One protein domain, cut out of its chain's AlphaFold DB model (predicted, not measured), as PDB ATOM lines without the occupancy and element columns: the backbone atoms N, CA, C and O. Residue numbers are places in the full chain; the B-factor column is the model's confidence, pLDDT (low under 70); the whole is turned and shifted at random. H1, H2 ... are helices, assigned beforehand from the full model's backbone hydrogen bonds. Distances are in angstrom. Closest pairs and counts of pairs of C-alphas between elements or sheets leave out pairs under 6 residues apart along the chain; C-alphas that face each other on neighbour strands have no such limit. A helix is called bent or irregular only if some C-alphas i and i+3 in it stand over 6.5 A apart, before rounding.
ATOM      1  N   THR A 102      27.805 121.499 143.256       78.44
ATOM      2  CA  THR A 102      28.847 120.779 143.999       78.44
ATOM      3  C   THR A 102      28.605 119.280 144.086       78.44
ATOM      4  O   THR A 102      29.568 118.526 144.155       78.44
ATOM      5  N   ASP A 103      27.351 118.836 144.045       77.44
ATOM      6  CA  ASP A 103      27.008 117.420 144.162       77.44
ATOM      7  C   ASP A 103      27.329 116.694 142.851       77.44
ATOM      8  O   ASP A 103      27.826 115.568 142.866       77.44
ATOM      9  N   LEU A 104      27.138 117.369 141.708       80.31
ATOM     10  CA  LEU A 104      27.651 116.905 140.414       80.31
ATOM     11  C   LEU A 104      29.183 116.891 140.398       80.31
ATOM     12  O   LEU A 104      29.782 115.954 139.872       80.31
ATOM     13  N   PHE A 105      29.825 117.901 140.992       83.00
ATOM     14  CA  PHE A 105      31.286 117.967 141.055       83.00
ATOM     15  C   PHE A 105      31.860 116.800 141.868       83.00
ATOM     16  O   PHE A 105      32.771 116.124 141.394       83.00
ATOM     17  N   ASP A 106      31.303 116.507 143.046       78.81
ATOM     18  CA  ASP A 106      31.672 115.331 143.842       78.81
ATOM     19  C   ASP A 106      31.418 114.029 143.086       78.81
ATOM     20  O   ASP A 106      32.247 113.121 143.102       78.81
ATOM     21  N   THR A 107      30.262 113.930 142.436       76.56
ATOM     22  CA  THR A 107      29.840 112.756 141.673       76.56
ATOM     23  C   THR A 107      30.867 112.423 140.586       76.56
ATOM     24  O   THR A 107      31.369 111.304 140.516       76.56
ATOM     25  N   ILE A 108      31.294 113.421 139.806       77.12
ATOM     26  CA  ILE A 108      32.321 113.239 138.769       77.12
ATOM     27  C   ILE A 108      33.731 113.064 139.378       77.12
ATOM     28  O   ILE A 108      34.574 112.386 138.795       77.12
ATOM     29  N   LYS A 109      34.015 113.622 140.565       76.56
ATOM     30  CA  LYS A 109      35.301 113.423 141.265       76.56
ATOM     31  C   LYS A 109      35.497 111.987 141.758       76.56
ATOM     32  O   LYS A 109      36.631 111.517 141.785       76.56
ATOM     33  N   ASN A 110      34.410 111.327 142.165       69.25
ATOM     34  CA  ASN A 110      34.420 110.050 142.885       69.25
ATOM     35  C   ASN A 110      34.015 108.831 142.024       69.25
ATOM     36  O   ASN A 110      33.842 107.733 142.568       69.25
ATOM     37  N   SER A 111      33.864 108.981 140.700       65.38
ATOM     38  CA  SER A 111      33.664 107.848 139.781       65.38
ATOM     39  C   SER A 111      34.820 106.852 139.850       65.38
ATOM     40  O   SER A 111      35.985 107.221 139.742       65.38
ATOM     41  N   SER A 112      34.492 105.572 140.009       49.50
ATOM     42  CA  SER A 112      35.406 104.524 140.479       49.50
ATOM     43  C   SER A 112      36.389 103.956 139.443       49.50
ATOM     44  O   SER A 112      37.138 103.042 139.780       49.50
ATOM     45  N   SER A 113      36.414 104.469 138.209       49.97
ATOM     46  CA  SER A 113      37.271 103.965 137.120       49.97
ATOM     47  C   SER A 113      38.219 105.000 136.507       49.97
ATOM     48  O   SER A 113      39.225 104.622 135.911       49.97
ATOM     49  N   LEU A 114      37.922 106.292 136.652       51.34
ATOM     50  CA  LEU A 114      38.680 107.399 136.077       51.34
ATOM     51  C   LEU A 114      38.706 108.534 137.102       51.34
ATOM     52  O   LEU A 114      37.648 108.974 137.559       51.34
ATOM     53  N   TYR A 115      39.899 109.025 137.451       54.62
ATOM     54  CA  TYR A 115      40.004 110.247 138.250       54.62
ATOM     55  C   TYR A 115      39.318 111.378 137.479       54.62
ATOM     56  O   TYR A 115      39.510 111.495 136.270       54.62
ATOM     57  N   GLY A 116      38.572 112.259 138.158       60.12
ATOM     58  CA  GLY A 116      37.774 113.309 137.496       60.12
ATOM     59  C   GLY A 116      38.544 114.210 136.508       60.12
ATOM     60  O   GLY A 116      37.932 114.876 135.676       60.12
ATOM     61  N   LYS A 117      39.885 114.195 136.546       67.25
ATOM     62  CA  LYS A 117      40.772 114.782 135.532       67.25
ATOM     63  C   LYS A 117      40.439 114.321 134.107       67.25
ATOM     64  O   LYS A 117      40.379 115.159 133.213       67.25
ATOM     65  N   ASP A 118      40.146 113.037 133.909       71.75
ATOM     66  CA  ASP A 118      39.829 112.460 132.592       71.75
ATOM     67  C   ASP A 118      38.407 112.808 132.118       71.75
ATOM     68  O   ASP A 118      38.090 112.697 130.937       71.75
ATOM     69  N   GLN A 119      37.554 113.281 133.034       78.44
ATOM     70  CA  GLN A 119      36.208 113.783 132.743       78.44
ATOM     71  C   GLN A 119      36.215 115.292 132.417       78.44
ATOM     72  O   GLN A 119      35.291 115.799 131.782       78.44
ATOM     73  N   PHE A 120      37.274 116.033 132.776       83.44
ATOM     74  CA  PHE A 120      37.393 117.464 132.464       83.44
ATOM     75  C   PHE A 120      37.291 117.807 130.961       83.44
ATOM     76  O   PHE A 120      36.601 118.777 130.634       83.44
ATOM     77  N   PRO A 121      37.886 117.038 130.023       86.00
ATOM     78  CA  PRO A 121      37.697 117.257 128.589       86.00
ATOM     79  C   PRO A 121      36.228 117.211 128.137       86.00
ATOM     80  O   PRO A 121      35.845 117.997 127.273       86.00
ATOM     81  N   ILE A 122      35.395 116.366 128.759       87.38
ATOM     82  CA  ILE A 122      33.954 116.264 128.468       87.38
ATOM     83  C   ILE A 122      33.253 117.564 128.882       87.38
ATOM     84  O   ILE A 122      32.541 118.166 128.080       87.38
ATOM     85  N   VAL A 123      33.501 118.045 130.107       89.19
ATOM     86  CA  VAL A 123      32.934 119.311 130.615       89.19
ATOM     87  C   VAL A 123      33.384 120.511 129.776       89.19
ATOM     88  O   VAL A 123      32.586 121.404 129.486       89.19
ATOM     89  N   LYS A 124      34.647 120.515 129.335       90.06
ATOM     90  CA  LYS A 124      35.175 121.523 128.412       90.06
ATOM     91  C   LYS A 124      34.445 121.498 127.063       90.06
ATOM     92  O   LYS A 124      33.970 122.550 126.642       90.06
ATOM     93  N   GLU A 125      34.306 120.341 126.408       90.94
ATOM     94  CA  GLU A 125      33.614 120.281 125.111       90.94
ATOM     95  C   GLU A 125      32.129 120.649 125.242       90.94
ATOM     96  O   GLU A 125      31.623 121.378 124.395       90.94
ATOM     97  N   ILE A 126      31.436 120.259 126.321       89.88
ATOM     98  CA  ILE A 126      30.053 120.704 126.593       89.88
ATOM     99  C   ILE A 126      29.970 122.240 126.628       89.88
ATOM    100  O   ILE A 126      29.127 122.827 125.951       89.88
ATOM    101  N   SER A 127      30.870 122.900 127.364       89.75
ATOM    102  CA  SER A 127      30.944 124.368 127.457       89.75
ATOM    103  C   SER A 127      31.179 125.045 126.099       89.75
ATOM    104  O   SER A 127      30.533 126.042 125.760       89.75
ATOM    105  N   GLU A 128      32.082 124.483 125.291       89.38
ATOM    106  CA  GLU A 128      32.421 124.979 123.952       89.38
ATOM    107  C   GLU A 128      31.273 124.764 122.950       89.38
ATOM    108  O   GLU A 128      30.976 125.658 122.157       89.38
ATOM    109  N   ARG A 129      30.562 123.632 123.026       85.44
ATOM    110  CA  ARG A 129      29.381 123.331 122.195       85.44
ATOM    111  C   ARG A 129      28.197 124.240 122.520       85.44
ATOM    112  O   ARG A 129      27.534 124.722 121.603       85.44
ATOM    113  N   LEU A 130      27.971 124.536 123.802       85.19
ATOM    114  CA  LEU A 130      26.982 125.533 124.228       85.19
ATOM    115  C   LEU A 130      27.329 126.932 123.692       85.19
ATOM    116  O   LEU A 130      26.442 127.647 123.233       85.19
ATOM    117  N   ALA A 131      28.613 127.303 123.674       81.75
ATOM    118  CA  ALA A 131      29.057 128.604 123.172       81.75
ATOM    119  C   ALA A 131      28.726 128.843 121.690       81.75
ATOM    120  O   ALA A 131      28.385 129.964 121.319       81.75
ATOM    121  N   VAL A 132      28.801 127.802 120.853       78.00
ATOM    122  CA  VAL A 132      28.461 127.886 119.419       78.00
ATOM    123  C   VAL A 132      26.966 127.703 119.127       78.00
ATOM    124  O   VAL A 132      26.570 127.767 117.967       78.00
ATOM    125  N   SER A 133      26.126 127.503 120.154       68.56
ATOM    126  CA  SER A 133      24.663 127.347 120.030       68.56
ATOM    127  C   SER A 133      24.211 126.239 119.060       68.56
ATOM    128  O   SER A 133      23.102 126.279 118.531       68.56
ATOM    129  N   THR A 134      25.059 125.234 118.823       67.62
ATOM    130  CA  THR A 134      24.698 124.030 118.063       67.62
ATOM    131  C   THR A 134      23.970 123.049 118.968       67.62
ATOM    132  O   THR A 134      24.406 122.859 120.101       67.62
ATOM    133  N   ASP A 135      22.937 122.365 118.474       71.00
ATOM    134  CA  ASP A 135      22.357 121.230 119.199       71.00
ATOM    135  C   ASP A 135      23.347 120.050 119.264       71.00
ATOM    136  O   ASP A 135      24.107 119.804 118.322       71.00
ATOM    137  N   PHE A 136      23.364 119.341 120.394       78.12
ATOM    138  CA  PHE A 136      24.211 118.173 120.624       78.12
ATOM    139  C   PHE A 136      23.699 117.302 121.777       78.12
ATOM    140  O   PHE A 136      23.183 117.782 122.798       78.12
ATOM    141  N   LYS A 137      23.953 115.997 121.654       77.88
ATOM    142  CA  LYS A 137      23.743 115.025 122.725       77.88
ATOM    143  C   LYS A 137      25.004 114.889 123.557       77.88
ATOM    144  O   LYS A 137      26.108 114.759 123.030       77.88
ATOM    145  N   VAL A 138      24.835 114.860 124.873       79.44
ATOM    146  CA  VAL A 138      25.949 114.636 125.803       79.44
ATOM    147  C   VAL A 138      26.491 113.210 125.692       79.44
ATOM    148  O   VAL A 138      27.694 113.008 125.826       79.44
ATOM    149  N   GLU A 139      25.626 112.244 125.372       79.25
ATOM    150  CA  GLU A 139      25.997 110.856 125.070       79.25
ATOM    151  C   GLU A 139      27.103 110.769 124.001       79.25
ATOM    152  O   GLU A 139      28.094 110.074 124.211       79.25
ATOM    153  N   ASP A 140      26.995 111.530 122.906       81.38
ATOM    154  CA  ASP A 140      27.977 111.513 121.813       81.38
ATOM    155  C   ASP A 140      29.357 112.031 122.270       81.38
ATOM    156  O   ASP A 140      30.391 111.470 121.901       81.38
ATOM    157  N   ILE A 141      29.383 113.067 123.121       85.75
ATOM    158  CA  ILE A 141      30.622 113.621 123.696       85.75
ATOM    159  C   ILE A 141      31.240 112.629 124.689       85.75
ATOM    160  O   ILE A 141      32.434 112.343 124.616       85.75
ATOM    161  N   VAL A 142      30.442 112.068 125.601       80.00
ATOM    162  CA  VAL A 142      30.919 111.078 126.580       80.00
ATOM    163  C   VAL A 142      31.486 109.850 125.866       80.00
ATOM    164  O   VAL A 142      32.589 109.419 126.194       80.00
ATOM    165  N   ASN A 143      30.802 109.341 124.837       76.25
ATOM    166  CA  ASN A 143      31.279 108.219 124.030       76.25
ATOM    167  C   ASN A 143      32.591 108.548 123.297       76.25
ATOM    168  O   ASN A 143      33.527 107.753 123.344       76.25
ATOM    169  N   LYS A 144      32.716 109.738 122.691       80.88
ATOM    170  CA  LYS A 144      33.963 110.195 122.047       80.88
ATOM    171  C   LYS A 144      35.171 110.110 122.990       80.88
ATOM    172  O   LYS A 144      36.225 109.628 122.580       80.88
ATOM    173  N   TYR A 145      35.031 110.554 124.241       76.31
ATOM    174  CA  TYR A 145      36.126 110.510 125.220       76.31
ATOM    175  C   TYR A 145      36.327 109.124 125.849       76.31
ATOM    176  O   TYR A 145      37.468 108.734 126.088       76.31
ATOM    177  N   ALA A 146      35.257 108.348 126.036       63.59
ATOM    178  CA  ALA A 146      35.324 106.974 126.532       63.59
ATOM    179  C   ALA A 146      36.060 106.013 125.577       63.59
ATOM    180  O   ALA A 146      36.699 105.067 126.027       63.59
ATOM    181  N   TRP A 147      35.992 106.255 124.264       52.06
ATOM    182  CA  TRP A 147      36.602 105.387 123.247       52.06
ATOM    183  C   TRP A 147      38.013 105.846 122.834       52.06
ATOM    184  O   TRP A 147      38.747 105.085 122.209       52.06
ATOM    185  N   GLY A 148      38.412 107.073 123.192       46.81
ATOM    186  CA  GLY A 148      39.752 107.608 122.921       46.81
ATOM    187  C   GLY A 148      40.852 107.068 123.845       46.81
ATOM    188  O   GLY A 148      42.018 107.072 123.459       46.81
ATOM    189  N   ASN A 149      40.488 106.571 125.034       42.31
ATOM    190  CA  ASN A 149      41.408 106.026 126.035       42.31
ATOM    191  C   ASN A 149      41.052 104.565 126.380       42.31
ATOM    192  O   ASN A 149      40.212 104.315 127.233       42.31
ATOM    193  N   VAL A 150      41.735 103.627 125.710       36.38
ATOM    194  CA  VAL A 150      42.026 102.224 126.100       36.38
ATOM    195  C   VAL A 150      40.947 101.444 126.882       36.38
ATOM    196  O   VAL A 150      40.805 101.604 128.088       36.38
ATOM    197  N   ASN A 151      40.343 100.441 126.227       36.91
ATOM    198  CA  ASN A 151      39.680  99.278 126.852       36.91
ATOM    199  C   ASN A 151      38.752  99.576 128.047       36.91
ATOM    200  O   ASN A 151      38.726  98.820 129.022       36.91
ATOM    201  N   ILE A 152      37.919 100.613 127.951       39.66
ATOM    202  CA  ILE A 152      36.673 100.601 128.718       39.66
ATOM    203  C   ILE A 152      35.838  99.441 128.161       39.66
ATOM    204  O   ILE A 152      35.724  99.275 126.946       39.66
ATOM    205  N   LEU A 153      35.384  98.583 129.075       33.84
ATOM    206  CA  LEU A 153      34.726  97.301 128.813       33.84
ATOM    207  C   LEU A 153      33.427  97.469 127.993       33.84
ATOM    208  O   LEU A 153      33.081  98.567 127.566       33.84
ATOM    209  N   SER A 154      32.737  96.350 127.739       34.41
ATOM    210  CA  SER A 154      31.401  96.261 127.122       34.41
ATOM    211  C   SER A 154      30.507  97.485 127.370       34.41
ATOM    212  O   SER A 154      30.562  98.078 128.436       34.41
ATOM    213  N   LYS A 155      29.601  97.798 126.422       37.56
ATOM    214  CA  LYS A 155      28.590  98.895 126.448       37.56
ATOM    215  C   LYS A 155      27.850  99.149 127.781       37.56
ATOM    216  O   LYS A 155      27.175 100.168 127.913       37.56
ATOM    217  N   GLU A 156      27.956  98.231 128.728       38.19
ATOM    218  CA  GLU A 156      27.764  98.385 130.167       38.19
ATOM    219  C   GLU A 156      28.661  99.491 130.768       38.19
ATOM    220  O   GLU A 156      29.554  99.250 131.571       38.19
ATOM    221  N   GLU A 157      28.324 100.729 130.408       43.34
ATOM    222  CA  GLU A 157      28.338 101.899 131.283       43.34
ATOM    223  C   GLU A 157      29.666 102.322 131.936       43.34
ATOM    224  O   GLU A 157      30.140 101.753 132.919       43.34
ATOM    225  N   ILE A 158      30.112 103.532 131.579       41.72
ATOM    226  CA  ILE A 158      30.759 104.391 132.577       41.72
ATOM    227  C   ILE A 158      29.685 104.772 133.606       41.72
ATOM    228  O   ILE A 158      28.978 105.772 133.461       41.72
ATOM    229  N   LEU A 159      29.536 103.933 134.628       47.81
ATOM    230  CA  LEU A 159      28.785 104.244 135.832       47.81
ATOM    231  C   LEU A 159      29.595 105.233 136.660       47.81
ATOM    232  O   LEU A 159      30.663 104.918 137.187       47.81
ATOM    233  N   VAL A 160      29.079 106.451 136.772       39.75
ATOM    234  CA  VAL A 160      29.632 107.447 137.680       39.75
ATOM    235  C   VAL A 160      29.009 107.186 139.047       39.75
ATOM    236  O   VAL A 160      27.793 107.012 139.161       39.75
ATOM    237  N   ASN A 161      29.842 107.152 140.090       36.59
ATOM    238  CA  ASN A 161      29.360 107.237 141.465       36.59
ATOM    239  C   ASN A 161      28.694 108.602 141.633       36.59
ATOM    240  O   ASN A 161      29.366 109.576 141.965       36.59
ATOM    241  N   SER A 162      27.373 108.668 141.471       38.16
ATOM    242  CA  SER A 162      26.565 109.592 142.264       38.16
ATOM    243  C   SER A 162      27.028 109.443 143.710       38.16
ATOM    244  O   SER A 162      26.928 108.349 144.272       38.16
ATOM    245  N   MET A 163      27.651 110.500 144.249       41.53
ATOM    246  CA  MET A 163      28.369 110.472 145.533       41.53
ATOM    247  C   MET A 163      27.497 109.764 146.582       41.53
ATOM    248  O   MET A 163      26.310 110.081 146.649       41.53
ATOM    249  N   PRO A 164      28.024 108.758 147.308       37.53
ATOM    250  CA  PRO A 164      27.310 107.519 147.611       37.53
ATOM    251  C   PRO A 164      25.966 107.815 148.274       37.53
ATOM    252  O   PRO A 164      25.924 108.065 149.478       37.53
ATOM    253  N   LEU A 165      24.884 107.777 147.482       37.50
ATOM    254  CA  LEU A 165      23.652 108.523 147.789       37.50
ATOM    255  C   LEU A 165      23.027 108.176 149.148       37.50
ATOM    256  O   LEU A 165      22.366 109.020 149.735       37.50
ATOM    257  N   PHE A 166      23.313 106.980 149.678       37.41
ATOM    258  CA  PHE A 166      23.040 106.595 151.071       37.41
ATOM    259  C   PHE A 166      24.134 105.705 151.689       37.41
ATOM    260  O   PHE A 166      23.837 104.738 152.385       37.41
ATOM    261  N   GLY A 167      25.408 105.927 151.348       33.41
ATOM    262  CA  GLY A 167      26.486 104.985 151.704       33.41
ATOM    263  C   GLY A 167      26.343 103.605 151.037       33.41
ATOM    264  O   GLY A 167      27.050 102.666 151.391       33.41
ATOM    265  N   ASN A 168      25.429 103.472 150.071       38.84
ATOM    266  CA  ASN A 168      25.152 102.243 149.341       38.84
ATOM    267  C   ASN A 168      25.869 102.289 147.975       38.84
ATOM    268  O   ASN A 168      25.435 103.051 147.108       38.84
ATOM    269  N   PRO A 169      26.928 101.490 147.740       42.28
ATOM    270  CA  PRO A 169      27.765 101.548 146.531       42.28
ATOM    271  C   PRO A 169      27.091 100.981 145.261       42.28
ATOM    272  O   PRO A 169      27.768 100.512 144.351       42.28
ATOM    273  N   LYS A 170      25.754 100.966 145.216       46.38
ATOM    274  CA  LYS A 170      24.934 100.414 144.126       46.38
ATOM    275  C   LYS A 170      23.996 101.433 143.470       46.38
ATOM    276  O   LYS A 170      23.413 101.108 142.442       46.38
ATOM    277  N   ASP A 171      23.844 102.639 144.026       55.03
ATOM    278  CA  ASP A 171      23.029 103.706 143.419       55.03
ATOM    279  C   ASP A 171      23.871 104.485 142.390       55.03
ATOM    280  O   ASP A 171      24.286 105.629 142.591       55.03
ATOM    281  N   LEU A 172      24.208 103.777 141.309       60.34
ATOM    282  CA  LEU A 172      25.029 104.256 140.204       60.34
ATOM    283  C   LEU A 172      24.143 104.840 139.098       60.34
ATOM    284  O   LEU A 172      23.015 104.384 138.884       60.34
ATOM    285  N   LYS A 173      24.652 105.854 138.391       69.19
ATOM    286  CA  LYS A 173      23.954 106.501 137.272       69.19
ATOM    287  C   LYS A 173      24.910 106.673 136.076       69.19
ATOM    288  O   LYS A 173      26.105 106.903 136.289       69.19
ATOM    289  N   PRO A 174      24.439 106.553 134.819       71.12
ATOM    290  CA  PRO A 174      25.327 106.628 133.659       71.12
ATOM    291  C   PRO A 174      25.994 108.004 133.516       71.12
ATOM    292  O   PRO A 174      25.352 109.039 133.705       71.12
ATOM    293  N   ALA A 175      27.267 108.031 133.110       74.88
ATOM    294  CA  ALA A 175      28.069 109.254 133.007       74.88
ATOM    295  C   ALA A 175      27.407 110.376 132.195       74.88
ATOM    296  O   ALA A 175      27.476 111.540 132.588       74.88
ATOM    297  N   TYR A 176      26.749 110.044 131.082       75.88
ATOM    298  CA  TYR A 176      26.070 111.027 130.235       75.88
ATOM    299  C   TYR A 176      24.829 111.636 130.893       75.88
ATOM    300  O   TYR A 176      24.515 112.780 130.589       75.88
ATOM    301  N   VAL A 177      24.170 110.951 131.835       78.00
ATOM    302  CA  VAL A 177      23.064 111.530 132.620       78.00
ATOM    303  C   VAL A 177      23.605 112.617 133.553       78.00
ATOM    304  O   VAL A 177      23.080 113.728 133.579       78.00
ATOM    305  N   ILE A 178      24.711 112.337 134.250       81.75
ATOM    306  CA  ILE A 178      25.390 113.308 135.124       81.75
ATOM    307  C   ILE A 178      25.904 114.516 134.327       81.75
ATOM    308  O   ILE A 178      25.681 115.664 134.711       81.75
ATOM    309  N   HIS A 179      26.553 114.276 133.186       85.31
ATOM    310  CA  HIS A 179      27.048 115.352 132.327       85.31
ATOM    311  C   HIS A 179      25.915 116.130 131.635       85.31
ATOM    312  O   HIS A 179      26.082 117.315 131.353       85.31
ATOM    313  N   ALA A 180      24.749 115.518 131.400       83.75
ATOM    314  CA  ALA A 180      23.573 116.219 130.893       83.75
ATOM    315  C   ALA A 180      22.944 117.120 131.964       83.75
ATOM    316  O   ALA A 180      22.618 118.265 131.665       83.75
ATOM    317  N   LEU A 181      22.881 116.684 133.227       84.19
ATOM    318  CA  LEU A 181      22.519 117.580 134.334       84.19
ATOM    319  C   LEU A 181      23.475 118.776 134.409       84.19
ATOM    320  O   LEU A 181      23.025 119.912 134.551       84.19
ATOM    321  N   LEU A 182      24.780 118.546 134.228       87.06
ATOM    322  CA  LEU A 182      25.766 119.625 134.187       87.06
ATOM    323  C   LEU A 182      25.552 120.571 132.990       87.06
ATOM    324  O   LEU A 182      25.548 121.781 133.198       87.06
ATOM    325  N   LYS A 183      25.298 120.054 131.775       87.00
ATOM    326  CA  LYS A 183      24.914 120.848 130.582       87.00
ATOM    327  C   LYS A 183      23.735 121.775 130.895       87.00
ATOM    328  O   LYS A 183      23.811 122.967 130.607       87.00
ATOM    329  N   HIS A 184      22.674 121.255 131.508       83.94
ATOM    330  CA  HIS A 184      21.476 122.042 131.821       83.94
ATOM    331  C   HIS A 184      21.702 123.064 132.936       83.94
ATOM    332  O   HIS A 184      21.214 124.187 132.832       83.94
ATOM    333  N   ILE A 185      22.520 122.753 133.948       82.56
ATOM    334  CA  ILE A 185      22.949 123.757 134.937       82.56
ATOM    335  C   ILE A 185      23.802 124.846 134.271       82.56
ATOM    336  O   ILE A 185      23.592 126.027 134.538       82.56
ATOM    337  N   MET A 186      24.714 124.490 133.361       85.19
ATOM    338  CA  MET A 186      25.507 125.466 132.603       85.19
ATOM    339  C   MET A 186      24.616 126.393 131.772       85.19
ATOM    340  O   MET A 186      24.852 127.596 131.795       85.19
ATOM    341  N   ILE A 187      23.572 125.873 131.111       80.81
ATOM    342  CA  ILE A 187      22.555 126.674 130.403       80.81
ATOM    343  C   ILE A 187      21.817 127.610 131.374       80.81
ATOM    344  O   ILE A 187      21.719 128.809 131.110       80.81
ATOM    345  N   SER A 188      21.331 127.095 132.508       79.25
ATOM    346  CA  SER A 188      20.650 127.891 133.539       79.25
ATOM    347  C   SER A 188      21.509 129.055 134.044       79.25
ATOM    348  O   SER A 188      21.031 130.188 134.134       79.25
ATOM    349  N   GLU A 189      22.786 128.816 134.340       79.50
ATOM    350  CA  GLU A 189      23.685 129.882 134.783       79.50
ATOM    351  C   GLU A 189      24.049 130.840 133.634       79.50
ATOM    352  O   GLU A 189      24.125 132.046 133.861       79.50
ATOM    353  N   ASP A 190      24.191 130.375 132.388       78.00
ATOM    354  CA  ASP A 190      24.402 131.259 131.228       78.00
ATOM    355  C   ASP A 190      23.221 132.221 131.014       78.00
ATOM    356  O   ASP A 190      23.421 133.414 130.781       78.00
ATOM    357  N   ILE A 191      21.985 131.736 131.192       75.38
ATOM    358  CA  ILE A 191      20.769 132.562 131.175       75.38
ATOM    359  C   ILE A 191      20.793 133.576 132.328       75.38
ATOM    360  O   ILE A 191      20.547 134.763 132.098       75.38
ATOM    361  N   ARG A 192      21.124 133.146 133.556       73.19
ATOM    362  CA  ARG A 192      21.186 134.025 134.738       73.19
ATOM    363  C   ARG A 192      22.230 135.133 134.586       73.19
ATOM    364  O   ARG A 192      21.939 136.290 134.885       73.19
ATOM    365  N   TYR A 193      23.429 134.794 134.116       70.44
ATOM    366  CA  TYR A 193      24.546 135.729 133.975       70.44
ATOM    367  C   TYR A 193      24.583 136.462 132.624       70.44
ATOM    368  O   TYR A 193      25.443 137.314 132.437       70.44
ATOM    369  N   SER A 194      23.612 136.240 131.728       60.97
ATOM    370  CA  SER A 194      23.496 136.885 130.402       60.97
ATOM    371  C   SER A 194      23.547 138.425 130.389       60.97
ATOM    372  O   SER A 194      23.805 139.025 129.348       60.97
ATOM    373  N   ARG A 195      23.315 139.080 131.537       51.38
ATOM    374  CA  ARG A 195      23.421 140.542 131.722       51.38
ATOM    375  C   ARG A 195      24.807 141.026 132.175       51.38
ATOM    376  O   ARG A 195      25.005 142.226 132.352       51.38
ATOM    377  N   HIS A 196      25.753 140.116 132.381       51.31
ATOM    378  CA  HIS A 196      27.130 140.400 132.772       51.31
ATOM    379  C   HIS A 196      28.098 140.013 131.647       51.31
ATOM    380  O   HIS A 196      27.812 139.156 130.819       51.31
ATOM    381  N   THR A 197      29.294 140.603 131.638       51.62
ATOM    382  CA  THR A 197      30.360 140.308 130.658       51.62
ATOM    383  C   THR A 197      30.999 138.918 130.818       51.62
ATOM    384  O   THR A 197      31.978 138.606 130.144       51.62
ATOM    385  N   GLN A 198      30.465 138.078 131.707       58.12
ATOM    386  CA  GLN A 198      30.927 136.723 131.989       58.12
ATOM    387  C   GLN A 198      29.814 135.735 131.640       58.12
ATOM    388  O   GLN A 198      28.759 135.747 132.268       58.12
ATOM    389  N   ALA A 199      30.060 134.864 130.661       71.56
ATOM    390  CA  ALA A 199      29.124 133.798 130.329       71.56
ATOM    391  C   ALA A 199      29.143 132.728 131.438       71.56
ATOM    392  O   ALA A 199      30.194 132.143 131.732       71.56
ATOM    393  N   GLY A 200      27.990 132.502 132.073       78.44
ATOM    394  CA  GLY A 200      27.829 131.642 133.246       78.44
ATOM    395  C   GLY A 200      28.327 130.210 133.039       78.44
ATOM    396  O   GLY A 200      28.913 129.631 133.955       78.44
ATOM    397  N   ARG A 201      28.223 129.672 131.817       84.75
ATOM    398  CA  ARG A 201      28.769 128.346 131.471       84.75
ATOM    399  C   ARG A 201      30.280 128.227 131.734       84.75
ATOM    400  O   ARG A 201      30.734 127.197 132.231       84.75
ATOM    401  N   TYR A 202      31.061 129.286 131.488       87.00
ATOM    402  CA  TYR A 202      32.508 129.271 131.744       87.00
ATOM    403  C   TYR A 202      32.838 129.380 133.233       87.00
ATOM    404  O   TYR A 202      33.826 128.790 133.665       87.00
ATOM    405  N   LEU A 203      32.013 130.065 134.035       88.00
ATOM    406  CA  LEU A 203      32.177 130.077 135.495       88.00
ATOM    407  C   LEU A 203      32.071 128.655 136.059       88.00
ATOM    408  O   LEU A 203      32.879 128.267 136.899       88.00
ATOM    409  N   ILE A 204      31.138 127.854 135.535       88.75
ATOM    410  CA  ILE A 204      30.972 126.451 135.932       88.75
ATOM    411  C   ILE A 204      32.162 125.597 135.496       88.75
ATOM    412  O   ILE A 204      32.695 124.838 136.305       88.75
ATOM    413  N   GLN A 205      32.625 125.750 134.253       90.31
ATOM    414  CA  GLN A 205      33.806 125.040 133.755       90.31
ATOM    415  C   GLN A 205      35.066 125.353 134.584       90.31
ATOM    416  O   GLN A 205      35.837 124.443 134.890       90.31
ATOM    417  N   LEU A 206      35.277 126.618 134.960       90.25
ATOM    418  CA  LEU A 206      36.417 127.046 135.775       90.25
ATOM    419  C   LEU A 206      36.311 126.539 137.220       90.25
ATOM    420  O   LEU A 206      37.278 125.989 137.741       90.25
ATOM    421  N   ALA A 207      35.133 126.630 137.842       90.06
ATOM    422  CA  ALA A 207      34.907 126.077 139.176       90.06
ATOM    423  C   ALA A 207      35.120 124.555 139.219       90.06
ATOM    424  O   ALA A 207      35.687 124.031 140.178       90.06
ATOM    425  N   PHE A 208      34.701 123.847 138.165       89.19
ATOM    426  CA  PHE A 208      34.935 122.414 138.015       89.19
ATOM    427  C   PHE A 208      36.428 122.096 137.829       89.19
ATOM    428  O   PHE A 208      36.938 121.174 138.464       89.19
ATOM    429  N   TYR A 209      37.155 122.888 137.028       89.25
ATOM    430  CA  TYR A 209      38.611 122.765 136.891       89.25
ATOM    431  C   TYR A 209      39.313 122.884 138.249       89.25
ATOM    432  O   TYR A 209      40.095 122.011 138.620       89.25
ATOM    433  N   ASP A 210      39.001 123.919 139.027       90.19
ATOM    434  CA  ASP A 210      39.656 124.138 140.316       90.19
ATOM    435  C   ASP A 210      39.336 123.049 141.341       90.19
ATOM    436  O   ASP A 210      40.225 122.578 142.050       90.19
ATOM    437  N   TYR A 211      38.086 122.589 141.384       88.19
ATOM    438  CA  TYR A 211      37.668 121.547 142.316       88.19
ATOM    439  C   TYR A 211      38.299 120.173 142.031       88.19
ATOM    440  O   TYR A 211      38.602 119.405 142.953       88.19
ATOM    441  N   ILE A 212      38.485 119.842 140.750       82.06
ATOM    442  CA  ILE A 212      38.901 118.509 140.295       82.06
ATOM    443  C   ILE A 212      40.403 118.438 140.000       82.06
ATOM    444  O   ILE A 212      41.062 117.472 140.385       82.06
ATOM    445  N   ILE A 213      40.951 119.446 139.314       82.75
ATOM    446  CA  ILE A 213      42.354 119.483 138.881       82.75
ATOM    447  C   ILE A 213      43.241 120.080 139.973       82.75
ATOM    448  O   ILE A 213      44.224 119.447 140.359       82.75
ATOM    449  N   ASN A 214      42.870 121.260 140.486       86.44
ATOM    450  CA  ASN A 214      43.627 121.969 141.528       86.44
ATOM    451  C   ASN A 214      43.281 121.494 142.951       86.44
ATOM    452  O   ASN A 214      43.972 121.852 143.901       86.44
ATOM    453  N   ASN A 215      42.249 120.654 143.091       86.06
ATOM    454  CA  ASN A 215      41.774 120.101 144.359       86.06
ATOM    455  C   ASN A 215      41.381 121.180 145.396       86.06
ATOM    456  O   ASN A 215      41.534 120.964 146.599       86.06
ATOM    457  N   GLU A 216      40.871 122.333 144.938       90.19
ATOM    458  CA  GLU A 216      40.309 123.371 145.815       90.19
ATOM    459  C   GLU A 216      39.093 122.839 146.601       90.19
ATOM    460  O   GLU A 216      38.400 121.916 146.163       90.19
ATOM    461  N   SER A 217      38.812 123.417 147.775       89.56
ATOM    462  CA  SER A 217      37.664 123.005 148.592       89.56
ATOM    463  C   SER A 217      36.339 123.544 148.036       89.56
ATOM    464  O   SER A 217      36.311 124.519 147.277       89.56
ATOM    465  N   LYS A 218      35.213 122.937 148.442       87.44
ATOM    466  CA  LYS A 218      33.868 123.396 148.047       87.44
ATOM    467  C   LYS A 218      33.620 124.845 148.468       87.44
ATOM    468  O   LYS A 218      33.087 125.642 147.702       87.44
ATOM    469  N   GLU A 219      34.039 125.198 149.677       89.31
ATOM    470  CA  GLU A 219      33.900 126.535 150.251       89.31
ATOM    471  C   GLU A 219      34.700 127.558 149.433       89.31
ATOM    472  O   GLU A 219      34.210 128.660 149.164       89.31
ATOM    473  N   THR A 220      35.905 127.180 148.985       90.38
ATOM    474  CA  THR A 220      36.756 128.012 148.128       90.38
ATOM    475  C   THR A 220      36.100 128.264 146.775       90.38
ATOM    476  O   THR A 220      35.899 129.430 146.429       90.38
ATOM    477  N   ILE A 221      35.691 127.222 146.038       89.75
ATOM    478  CA  ILE A 221      35.093 127.396 144.702       89.75
ATOM    479  C   ILE A 221      33.759 128.154 144.759       89.75
ATOM    480  O   ILE A 221      33.525 129.036 143.934       89.75
ATOM    481  N   ILE A 222      32.913 127.891 145.765       86.25
ATOM    482  CA  ILE A 222      31.637 128.594 145.957       86.25
ATOM    483  C   ILE A 222      31.894 130.089 146.160       86.25
ATOM    484  O   ILE A 222      31.245 130.919 145.524       86.25
ATOM    485  N   LYS A 223      32.863 130.446 147.012       88.31
ATOM    486  CA  LYS A 223      33.221 131.843 147.289       88.31
ATOM    487  C   LYS A 223      33.873 132.529 146.082       88.31
ATOM    488  O   LYS A 223      33.554 133.682 145.800       88.31
ATOM    489  N   LYS A 224      34.767 131.827 145.379       88.88
ATOM    490  CA  LYS A 224      35.545 132.315 144.226       88.88
ATOM    491  C   LYS A 224      34.657 132.593 143.010       88.88
ATOM    492  O   LYS A 224      34.765 133.658 142.411       88.88
ATOM    493  N   TYR A 225      33.736 131.676 142.707       85.88
ATOM    494  CA  TYR A 225      32.853 131.739 141.536       85.88
ATOM    495  C   TYR A 225      31.428 132.219 141.841       85.88
ATOM    496  O   TYR A 225      30.610 132.304 140.930       85.88
ATOM    497  N   LYS A 226      31.130 132.565 143.104       81.06
ATOM    498  CA  LYS A 226      29.801 133.000 143.583       81.06
ATOM    499  C   LYS A 226      28.680 132.015 143.223       81.06
ATOM    500  O   LYS A 226      27.567 132.430 142.904       81.06
TER     501      LYS A 226
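This is residues 102 to 226 of the 230 residues of an uncharacterized protein of Paenibacillus sp. DMB5 (UniProt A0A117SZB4). Helices H2 and H5 lie side by side, running opposite ways, and long H4 packs aslant on both; H1, H3 and H6 surround this core, with loop 149 to 174 toward one end. The printed part has 125 residues, six named helices, H1 to H6, and no named strand: all helix. It is compact, radius of gyration of the C-alphas 14.5 A, spanning 45 by 33 by 23 A.

H1, residues 102 to 109, begins at C-alpha (28.847, 120.779, 143.999). H2 is 116 to 131, 22.7 A, only just irregular: C-alphas 118 and 121 are 6.6 A apart. H3 is 138 to 148; H4, 175 to 193, 26.7 A; H5, 200 to 212, 18.6 A; H6, 218 to 225, ends at C-alpha (32.853, 131.739, 141.536).

H2 and H5 touch, closest C-alphas Gly 116 and Ile 212, 6.0 A, at a shallow tilt of 7 degrees. Every O i to N i+4 pair is within hydrogen-bond range in H1, H3, H4, H5 and H6; in H2, 10 of 12.

The printed part has no cut. The H3 to H4 link is long; pLDDT is under 70 at 146 to 173, among others.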